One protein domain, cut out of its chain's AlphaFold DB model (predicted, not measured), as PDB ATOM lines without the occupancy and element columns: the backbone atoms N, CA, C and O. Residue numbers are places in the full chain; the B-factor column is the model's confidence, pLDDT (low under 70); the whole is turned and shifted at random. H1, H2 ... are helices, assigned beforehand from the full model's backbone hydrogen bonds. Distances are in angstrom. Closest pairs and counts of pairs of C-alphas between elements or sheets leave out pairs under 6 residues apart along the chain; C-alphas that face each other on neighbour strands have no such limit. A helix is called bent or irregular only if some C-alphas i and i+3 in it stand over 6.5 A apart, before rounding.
ATOM      1  N   ASN A 379     150.495 179.755 186.682       67.00
ATOM      2  CA  ASN A 379     149.238 179.051 186.945       67.00
ATOM      3  C   ASN A 379     149.461 177.950 187.990       67.00
ATOM      4  O   ASN A 379     150.590 177.506 188.187       67.00
ATOM      5  N   TRP A 380     148.405 177.503 188.669       71.12
ATOM      6  CA  TRP A 380     148.571 176.623 189.829       71.12
ATOM      7  C   TRP A 380     149.158 175.255 189.455       71.12
ATOM      8  O   TRP A 380     150.057 174.788 190.143       71.12
ATOM      9  N   MET A 381     148.754 174.642 188.336       70.62
ATOM     10  CA  MET A 381     149.289 173.329 187.939       70.62
ATOM     11  C   MET A 381     150.774 173.374 187.540       70.62
ATOM     12  O   MET A 381     151.479 172.387 187.735       70.62
ATOM     13  N   ARG A 382     151.265 174.498 186.993       68.56
ATOM     14  CA  ARG A 382     152.684 174.681 186.637       68.56
ATOM     15  C   ARG A 382     153.518 175.159 187.824       68.56
ATOM     16  O   ARG A 382     154.530 174.545 188.137       68.56
ATOM     17  N   ASP A 383     153.119 176.259 188.452       70.44
ATOM     18  CA  ASP A 383     153.944 177.034 189.387       70.44
ATOM     19  C   ASP A 383     153.523 176.835 190.853       70.44
ATOM     20  O   ASP A 383     154.212 177.283 191.767       70.44
ATOM     21  N   GLY A 384     152.411 176.141 191.115       74.62
ATOM     22  CA  GLY A 384     151.921 175.896 192.472       74.62
ATOM     23  C   GLY A 384     152.894 175.091 193.334       74.62
ATOM     24  O   GLY A 384     152.938 175.314 194.536       74.62
ATOM     25  N   HIS A 385     153.746 174.238 192.755       75.81
ATOM     26  CA  HIS A 385     154.796 173.544 193.511       75.81
ATOM     27  C   HIS A 385     155.869 174.510 194.060       75.81
ATOM     28  O   HIS A 385     156.336 174.327 195.178       75.81
ATOM     29  N   ILE A 386     156.187 175.589 193.336       73.31
ATOM     30  CA  ILE A 386     157.101 176.667 193.766       73.31
ATOM     31  C   ILE A 386     156.481 177.434 194.947       73.31
ATOM     32  O   ILE A 386     157.156 177.777 195.919       73.31
ATOM     33  N   ILE A 387     155.168 177.675 194.879       77.94
ATOM     34  CA  ILE A 387     154.414 178.496 195.836       77.94
ATOM     35  C   ILE A 387     154.055 177.714 197.110       77.94
ATOM     36  O   ILE A 387     154.222 178.236 198.209       77.94
ATOM     37  N   ALA A 388     153.568 176.479 196.978       79.88
ATOM     38  CA  ALA A 388     153.005 175.659 198.055       79.88
ATOM     39  C   ALA A 388     153.918 174.517 198.539       79.88
ATOM     40  O   ALA A 388     153.652 173.939 199.599       79.88
ATOM     41  N   GLN A 389     154.982 174.199 197.791       77.56
ATOM     42  CA  GLN A 389     155.971 173.165 198.119       77.56
ATOM     43  C   GLN A 389     155.297 171.807 198.391       77.56
ATOM     44  O   GLN A 389     154.403 171.412 197.646       77.56
ATOM     45  N   GLU A 390     155.670 171.083 199.446       76.31
ATOM     46  CA  GLU A 390     155.114 169.759 199.787       76.31
ATOM     47  C   GLU A 390     153.574 169.757 199.909       76.31
ATOM     48  O   GLU A 390     152.907 168.786 199.553       76.31
ATOM     49  N   ARG A 391     152.986 170.884 200.334       83.44
ATOM     50  CA  ARG A 391     151.531 171.065 200.514       83.44
ATOM     51  C   ARG A 391     150.780 171.324 199.204       83.44
ATOM     52  O   ARG A 391     149.550 171.372 199.196       83.44
ATOM     53  N   PHE A 392     151.499 171.475 198.090       84.19
ATOM     54  CA  PHE A 392     150.917 171.601 196.754       84.19
ATOM     55  C   PHE A 392     150.034 170.401 196.399       84.19
ATOM     56  O   PHE A 392     148.975 170.580 195.801       84.19
ATOM     57  N   LEU A 393     150.449 169.190 196.785       85.69
ATOM     58  CA  LEU A 393     149.762 167.946 196.435       85.69
ATOM     59  C   LEU A 393     148.402 167.826 197.140       85.69
ATOM     60  O   LEU A 393     147.393 167.628 196.467       85.69
ATOM     61  N   GLU A 394     148.368 168.040 198.461       85.81
ATOM     62  CA  GLU A 394     147.138 168.100 199.269       85.81
ATOM     63  C   GLU A 394     146.150 169.111 198.667       85.81
ATOM     64  O   GLU A 394     145.052 168.753 198.242       85.81
ATOM     65  N   HIS A 395     146.576 170.370 198.530       84.44
ATOM     66  CA  HIS A 395     145.714 171.436 198.027       84.44
ATOM     67  C   HIS A 395     145.248 171.187 196.580       84.44
ATOM     68  O   HIS A 395     144.115 171.509 196.228       84.44
ATOM     69  N   THR A 396     146.069 170.551 195.740       84.31
ATOM     70  CA  THR A 396     145.676 170.183 194.371       84.31
ATOM     71  C   THR A 396     144.589 169.106 194.359       84.31
ATOM     72  O   THR A 396     143.632 169.240 193.599       84.31
ATOM     73  N   MET A 397     144.643 168.094 195.233       86.88
ATOM     74  CA  MET A 397     143.554 167.111 195.364       86.88
ATOM     75  C   MET A 397     142.268 167.744 195.918       86.88
ATOM     76  O   MET A 397     141.171 167.425 195.446       86.88
ATOM     77  N   MET A 398     142.399 168.698 196.849       81.81
ATOM     78  CA  MET A 398     141.278 169.492 197.369       81.81
ATOM     79  C   MET A 398     140.598 170.346 196.284       81.81
ATOM     80  O   MET A 398     139.376 170.475 196.307       81.81
ATOM     81  N   LEU A 399     141.345 170.879 195.305       78.94
ATOM     82  CA  LEU A 399     140.791 171.632 194.167       78.94
ATOM     83  C   LEU A 399     140.266 170.735 193.028       78.94
ATOM     84  O   LEU A 399     139.246 171.058 192.414       78.94
ATOM     85  N   LEU A 400     140.929 169.612 192.729       82.69
ATOM     86  CA  LEU A 400     140.556 168.739 191.608       82.69
ATOM     87  C   LEU A 400     139.233 167.999 191.840       82.69
ATOM     88  O   LEU A 400     138.435 167.893 190.910       82.69
ATOM     89  N   ALA A 401     138.954 167.524 193.058       84.69
ATOM     90  CA  ALA A 401     137.704 166.819 193.353       84.69
ATOM     91  C   ALA A 401     136.434 167.654 193.056       84.69
ATOM     92  O   ALA A 401     135.598 167.190 192.276       84.69
ATOM     93  N   PRO A 402     136.258 168.887 193.584       77.62
ATOM     94  CA  PRO A 402     135.098 169.714 193.251       77.62
ATOM     95  C   PRO A 402     135.075 170.156 191.779       77.62
ATOM     96  O   PRO A 402     133.987 170.298 191.224       77.62
ATOM     97  N   PHE A 403     136.230 170.320 191.121       79.12
ATOM     98  CA  PHE A 403     136.300 170.622 189.685       79.12
ATOM     99  C   PHE A 403     135.777 169.460 188.822       79.12
ATOM    100  O   PHE A 403     134.914 169.667 187.966       79.12
ATOM    101  N   LEU A 404     136.211 168.225 189.094       83.31
ATOM    102  CA  LEU A 404     135.709 167.025 188.415       83.31
ATOM    103  C   LEU A 404     134.217 166.792 188.703       83.31
ATOM    104  O   LEU A 404     133.452 166.508 187.781       83.31
ATOM    105  N   ASN A 405     133.777 166.994 189.949       82.25
ATOM    106  CA  ASN A 405     132.356 166.934 190.309       82.25
ATOM    107  C   ASN A 405     131.531 167.983 189.554       82.25
ATOM    108  O   ASN A 405     130.415 167.695 189.130       82.25
ATOM    109  N   HIS A 406     132.067 169.191 189.348       78.25
ATOM    110  CA  HIS A 406     131.388 170.221 188.567       78.25
ATOM    111  C   HIS A 406     131.243 169.813 187.095       78.25
ATOM    112  O   HIS A 406     130.132 169.869 186.566       78.25
ATOM    113  N   ILE A 407     132.317 169.321 186.466       76.06
ATOM    114  CA  ILE A 407     132.292 168.815 185.083       76.06
ATOM    115  C   ILE A 407     131.276 167.676 184.922       76.06
ATOM    116  O   ILE A 407     130.543 167.644 183.937       76.06
ATOM    117  N   LEU A 408     131.187 166.758 185.887       78.94
ATOM    118  CA  LEU A 408     130.276 165.612 185.805       78.94
ATOM    119  C   LEU A 408     128.843 165.922 186.269       78.94
ATOM    120  O   LEU A 408     127.930 165.170 185.939       78.94
ATOM    121  N   SER A 409     128.601 167.061 186.932       76.75
ATOM    122  CA  SER A 409     127.260 167.480 187.385       76.75
ATOM    123  C   SER A 409     126.249 167.759 186.261       76.75
ATOM    124  O   SER A 409     125.057 167.899 186.536       76.75
ATOM    125  N   VAL A 410     126.700 167.827 185.002       74.50
ATOM    126  CA  VAL A 410     125.832 167.952 183.815       74.50
ATOM    127  C   VAL A 410     125.496 166.607 183.154       74.50
ATOM    128  O   VAL A 410     124.763 166.593 182.166       74.50
ATOM    129  N   ASN A 411     126.004 165.482 183.671       72.94
ATOM    130  CA  ASN A 411     125.638 164.151 183.189       72.94
ATOM    131  C   ASN A 411     124.177 163.832 183.593       72.94
ATOM    132  O   ASN A 411     123.857 163.898 184.781       72.94
ATOM    133  N   PRO A 412     123.278 163.502 182.645       71.69
ATOM    134  CA  PRO A 412     121.861 163.282 182.939       71.69
ATOM    135  C   PRO A 412     121.538 161.878 183.481       71.69
ATOM    136  O   PRO A 412     120.405 161.650 183.894       71.69
ATOM    137  N   GLU A 413     122.489 160.941 183.439       85.00
ATOM    138  CA  GLU A 413     122.255 159.504 183.651       85.00
ATOM    139  C   GLU A 413     123.085 158.936 184.816       85.00
ATOM    140  O   GLU A 413     122.586 158.112 185.581       85.00
ATOM    141  N   TYR A 414     124.318 159.421 185.013       77.75
ATOM    142  CA  TYR A 414     125.254 158.909 186.022       77.75
ATOM    143  C   TYR A 414     125.691 159.991 187.013       77.75
ATOM    144  O   TYR A 414     126.302 160.989 186.632       77.75
ATOM    145  N   SER A 415     125.463 159.747 188.307       81.81
ATOM    146  CA  SER A 415     126.067 160.539 189.383       81.81
ATOM    147  C   SER A 415     127.429 159.949 189.753       81.81
ATOM    148  O   SER A 415     127.512 158.868 190.334       81.81
ATOM    149  N   ILE A 416     128.500 160.660 189.403       84.44
ATOM    150  CA  ILE A 416     129.883 160.309 189.746       84.44
ATOM    151  C   ILE A 416     130.390 161.370 190.722       84.44
ATOM    152  O   ILE A 416     130.284 162.562 190.443       84.44
ATOM    153  N   THR A 417     130.914 160.944 191.872       85.69
ATOM    154  CA  THR A 417     131.422 161.848 192.915       85.69
ATOM    155  C   THR A 417     132.844 161.474 193.306       85.69
ATOM    156  O   THR A 417     133.091 160.390 193.826       85.69
ATOM    157  N   PHE A 418     133.763 162.412 193.110       88.00
ATOM    158  CA  PHE A 418     135.107 162.388 193.656       88.00
ATOM    159  C   PHE A 418     135.145 163.127 194.993       88.00
ATOM    160  O   PHE A 418     134.636 164.240 195.138       88.00
ATOM    161  N   THR A 419     135.812 162.525 195.969       89.56
ATOM    162  CA  THR A 419     136.333 163.213 197.155       89.56
ATOM    163  C   THR A 419     137.846 163.417 197.001       89.56
ATOM    164  O   THR A 419     138.489 162.608 196.321       89.56
ATOM    165  N   PRO A 420     138.443 164.433 197.650       88.44
ATOM    166  CA  PRO A 420     139.897 164.606 197.684       88.44
ATOM    167  C   PRO A 420     140.630 163.332 198.135       88.44
ATOM    168  O   PRO A 420     141.561 162.893 197.464       88.44
ATOM    169  N   GLN A 421     140.126 162.652 199.174       89.38
ATOM    170  CA  GLN A 421     140.676 161.374 199.639       89.38
ATOM    171  C   GLN A 421     140.584 160.255 198.591       89.38
ATOM    172  O   GLN A 421     141.537 159.502 198.422       89.38
ATOM    173  N   SER A 422     139.477 160.135 197.848       89.06
ATOM    174  CA  SER A 422     139.375 159.127 196.776       89.06
ATOM    175  C   SER A 422     140.275 159.421 195.570       89.06
ATOM    176  O   SER A 422     140.665 158.482 194.885       89.06
ATOM    177  N   LEU A 423     140.630 160.689 195.319       88.75
ATOM    178  CA  LEU A 423     141.650 161.028 194.322       88.75
ATOM    179  C   LEU A 423     143.050 160.676 194.833       88.75
ATOM    180  O   LEU A 423     143.795 160.016 194.119       88.75
ATOM    181  N   ALA A 424     143.378 161.040 196.076       87.81
ATOM    182  CA  ALA A 424     144.666 160.722 196.694       87.81
ATOM    183  C   ALA A 424     144.920 159.203 196.788       87.81
ATOM    184  O   ALA A 424     146.010 158.745 196.468       87.81
ATOM    185  N   LEU A 425     143.902 158.410 197.145       87.31
ATOM    186  CA  LEU A 425     143.974 156.941 197.165       87.31
ATOM    187  C   LEU A 425     143.966 156.301 195.764       87.31
ATOM    188  O   LEU A 425     144.389 155.157 195.616       87.31
ATOM    189  N   GLY A 426     143.446 157.003 194.753       84.75
ATOM    190  CA  GLY A 426     143.357 156.525 193.370       84.75
ATOM    191  C   GLY A 426     144.541 156.917 192.480       84.75
ATOM    192  O   GLY A 426     144.581 156.502 191.323       84.75
ATOM    193  N   ALA A 427     145.483 157.719 192.986       84.38
ATOM    194  CA  ALA A 427     146.595 158.273 192.220       84.38
ATOM    195  C   ALA A 427     147.953 157.766 192.725       84.38
ATOM    196  O   ALA A 427     148.276 157.875 193.905       84.38
ATOM    197  N   THR A 428     148.804 157.300 191.807       85.38
ATOM    198  CA  THR A 428     150.233 157.111 192.088       85.38
ATOM    199  C   THR A 428     150.939 158.455 191.945       85.38
ATOM    200  O   THR A 428     151.039 158.987 190.840       85.38
ATOM    201  N   ILE A 429     151.419 159.015 193.055       83.06
ATOM    202  CA  ILE A 429     152.074 160.327 193.093       83.06
ATOM    203  C   ILE A 429     153.575 160.120 193.298       83.06
ATOM    204  O   ILE A 429     153.983 159.496 194.271       83.06
ATOM    205  N   LEU A 430     154.395 160.650 192.389       81.81
ATOM    206  CA  LEU A 430     155.858 160.551 192.416       81.81
ATOM    207  C   LEU A 430     156.474 161.951 192.353       81.81
ATOM    208  O   LEU A 430     155.977 162.820 191.631       81.81
ATOM    209  N   ARG A 431     157.586 162.170 193.062       77.00
ATOM    210  CA  ARG A 431     158.440 163.348 192.847       77.00
ATOM    211  C   ARG A 431     159.283 163.115 191.594       77.00
ATOM    212  O   ARG A 431     159.828 162.031 191.416       77.00
ATOM    213  N   ALA A 432     159.417 164.122 190.732       68.25
ATOM    214  CA  ALA A 432     160.272 164.012 189.549       68.25
ATOM    215  C   ALA A 432     161.709 163.626 189.959       68.25
ATOM    216  O   ALA A 432     162.289 164.263 190.835       68.25
ATOM    217  N   GLY A 433     162.250 162.563 189.356       71.31
ATOM    218  CA  GLY A 433     163.561 161.999 189.706       71.31
ATOM    219  C   GLY A 433     163.574 160.988 190.864       71.31
ATOM    220  O   GLY A 433     164.640 160.464 191.165       71.31
ATOM    221  N   HIS A 434     162.431 160.677 191.488       74.31
ATOM    222  CA  HIS A 434     162.317 159.683 192.563       74.31
ATOM    223  C   HIS A 434     161.311 158.577 192.208       74.31
ATOM    224  O   HIS A 434     160.273 158.841 191.600       74.31
ATOM    225  N   GLU A 435     161.595 157.344 192.634       79.50
ATOM    226  CA  GLU A 435     160.728 156.174 192.409       79.50
ATOM    227  C   GLU A 435     159.759 155.892 193.576       79.50
ATOM    228  O   GLU A 435     158.828 155.103 193.427       79.50
ATOM    229  N   GLU A 436     159.944 156.538 194.733       86.69
ATOM    230  CA  GLU A 436     159.114 156.320 195.926       86.69
ATOM    231  C   GLU A 436     157.754 157.051 195.840       86.69
ATOM    232  O   GLU A 436     157.726 158.272 195.638       86.69
ATOM    233  N   PRO A 437     156.615 156.349 196.032       85.38
ATOM    234  CA  PRO A 437     155.292 156.970 196.065       85.38
ATOM    235  C   PRO A 437     155.074 157.890 197.273       85.38
ATOM    236  O   PRO A 437     155.239 157.486 198.425       85.38
ATOM    237  N   ILE A 438     154.596 159.107 197.017       85.75
ATOM    238  CA  ILE A 438     154.182 160.057 198.054       85.75
ATOM    239  C   ILE A 438     152.738 159.762 198.462       85.75
ATOM    240  O   ILE A 438     151.810 159.906 197.667       85.75
ATOM    241  N   THR A 439     152.536 159.407 199.732       85.56
ATOM    242  CA  THR A 439     151.196 159.347 200.331       85.56
ATOM    243  C   THR A 439     150.711 160.759 200.647       85.56
ATOM    244  O   THR A 439     151.410 161.516 201.316       85.56
ATOM    245  N   VAL A 440     149.503 161.102 200.201       85.56
ATOM    246  CA  VAL A 440     148.852 162.387 200.491       85.56
ATOM    247  C   VAL A 440     147.618 162.123 201.346       85.56
ATOM    248  O   VAL A 440     146.727 161.382 200.934       85.56
ATOM    249  N   ASP A 441     147.559 162.723 202.535       84.06
ATOM    250  CA  ASP A 441     146.352 162.714 203.362       84.06
ATOM    251  C   ASP A 441     145.419 163.845 202.916       84.06
ATOM    252  O   ASP A 441     145.813 165.007 202.836       84.06
ATOM    253  N   CYS A 442     144.184 163.491 202.580       84.69
ATOM    254  CA  CYS A 442     143.102 164.393 202.202       84.69
ATOM    255  C   CYS A 442     141.817 164.035 202.973       84.69
ATOM    256  O   CYS A 442     140.701 164.188 202.457       84.69
ATOM    257  N   SER A 443     141.976 163.513 204.195       84.25
ATOM    258  CA  SER A 443     140.884 163.085 205.068       84.25
ATOM    259  C   SER A 443     139.868 164.211 205.312       84.25
ATOM    260  O   SER A 443     140.248 165.355 205.570       84.25
ATOM    261  N   PRO A 444     138.553 163.920 205.251       83.00
ATOM    262  CA  PRO A 444     137.526 164.938 205.426       83.00
ATOM    263  C   PRO A 444     137.500 165.468 206.866       83.00
ATOM    264  O   PRO A 444     137.434 164.701 207.826       83.00
TER     265      PRO A 444
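AT A GLANCE: This is residues 379 to 444 of the 895 residues of an uncharacterized protein of Heliocybe sulcata (UniProt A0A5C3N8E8). A long helical arm, H1b, makes the long axis; the shorter arm H1a folds back at its first end, and small H2 crosses H1b on the other side. The 66 printed residues, all helix by class, hold H1 then H2 and no named strand, in an elongated outline of 42 by 25 by 22 A, only just loose, close to compact, with a radius of gyration of the C-alphas of 13.4 A.

IN THESE COORDINATES: Find C-alpha 380 at (148.571, 176.623, 189.829), where H1, residues 380 to 408, begins. By its hydrogen bonds it was assigned as one helix, but it is bent: C-alphas 387 and 390 are 9.6 A apart. H1a, residues 380 to 387, spans 8.6 A and is irregular, with C-alphas 382 and 385 7.3 A apart; H1b, residues 390 to 408, spans 28.8 A and is irregular, with C-alphas 390 and 393 6.6 A apart. H2, residues 420 to 426, spans 9.8 A to C-alpha 426 at (143.357, 156.525, 193.370).

HOW THE PARTS SIT: H1a and H1b are close but not clearly touching, the closest C-alphas being those of His 385 and Phe 392, 5.4 A; they run opposite ways at a shallow tilt of 22 degrees. H1b touches H2 with residues 397 to 401 alone, about perpendicular at 84 degrees; the closest C-alphas, of Met 397 and Pro 420, are 5.0 A apart. H1a and H2 are apart. Each O i to N i+4 pair is within hydrogen-bond range in H2, against 2 of 4 in H1a and 13 of 15 in H1b.

THE WHOLE: The farthest C-alphas, of Pro 412 and Gly 433, are 42.3 A apart. The printed part has no cut; H1 to H2 is a long link of 11 residues, and residues 427 to 444 hold no named element. In this model, pLDDT is under 70 at residues 379, 382 and 432.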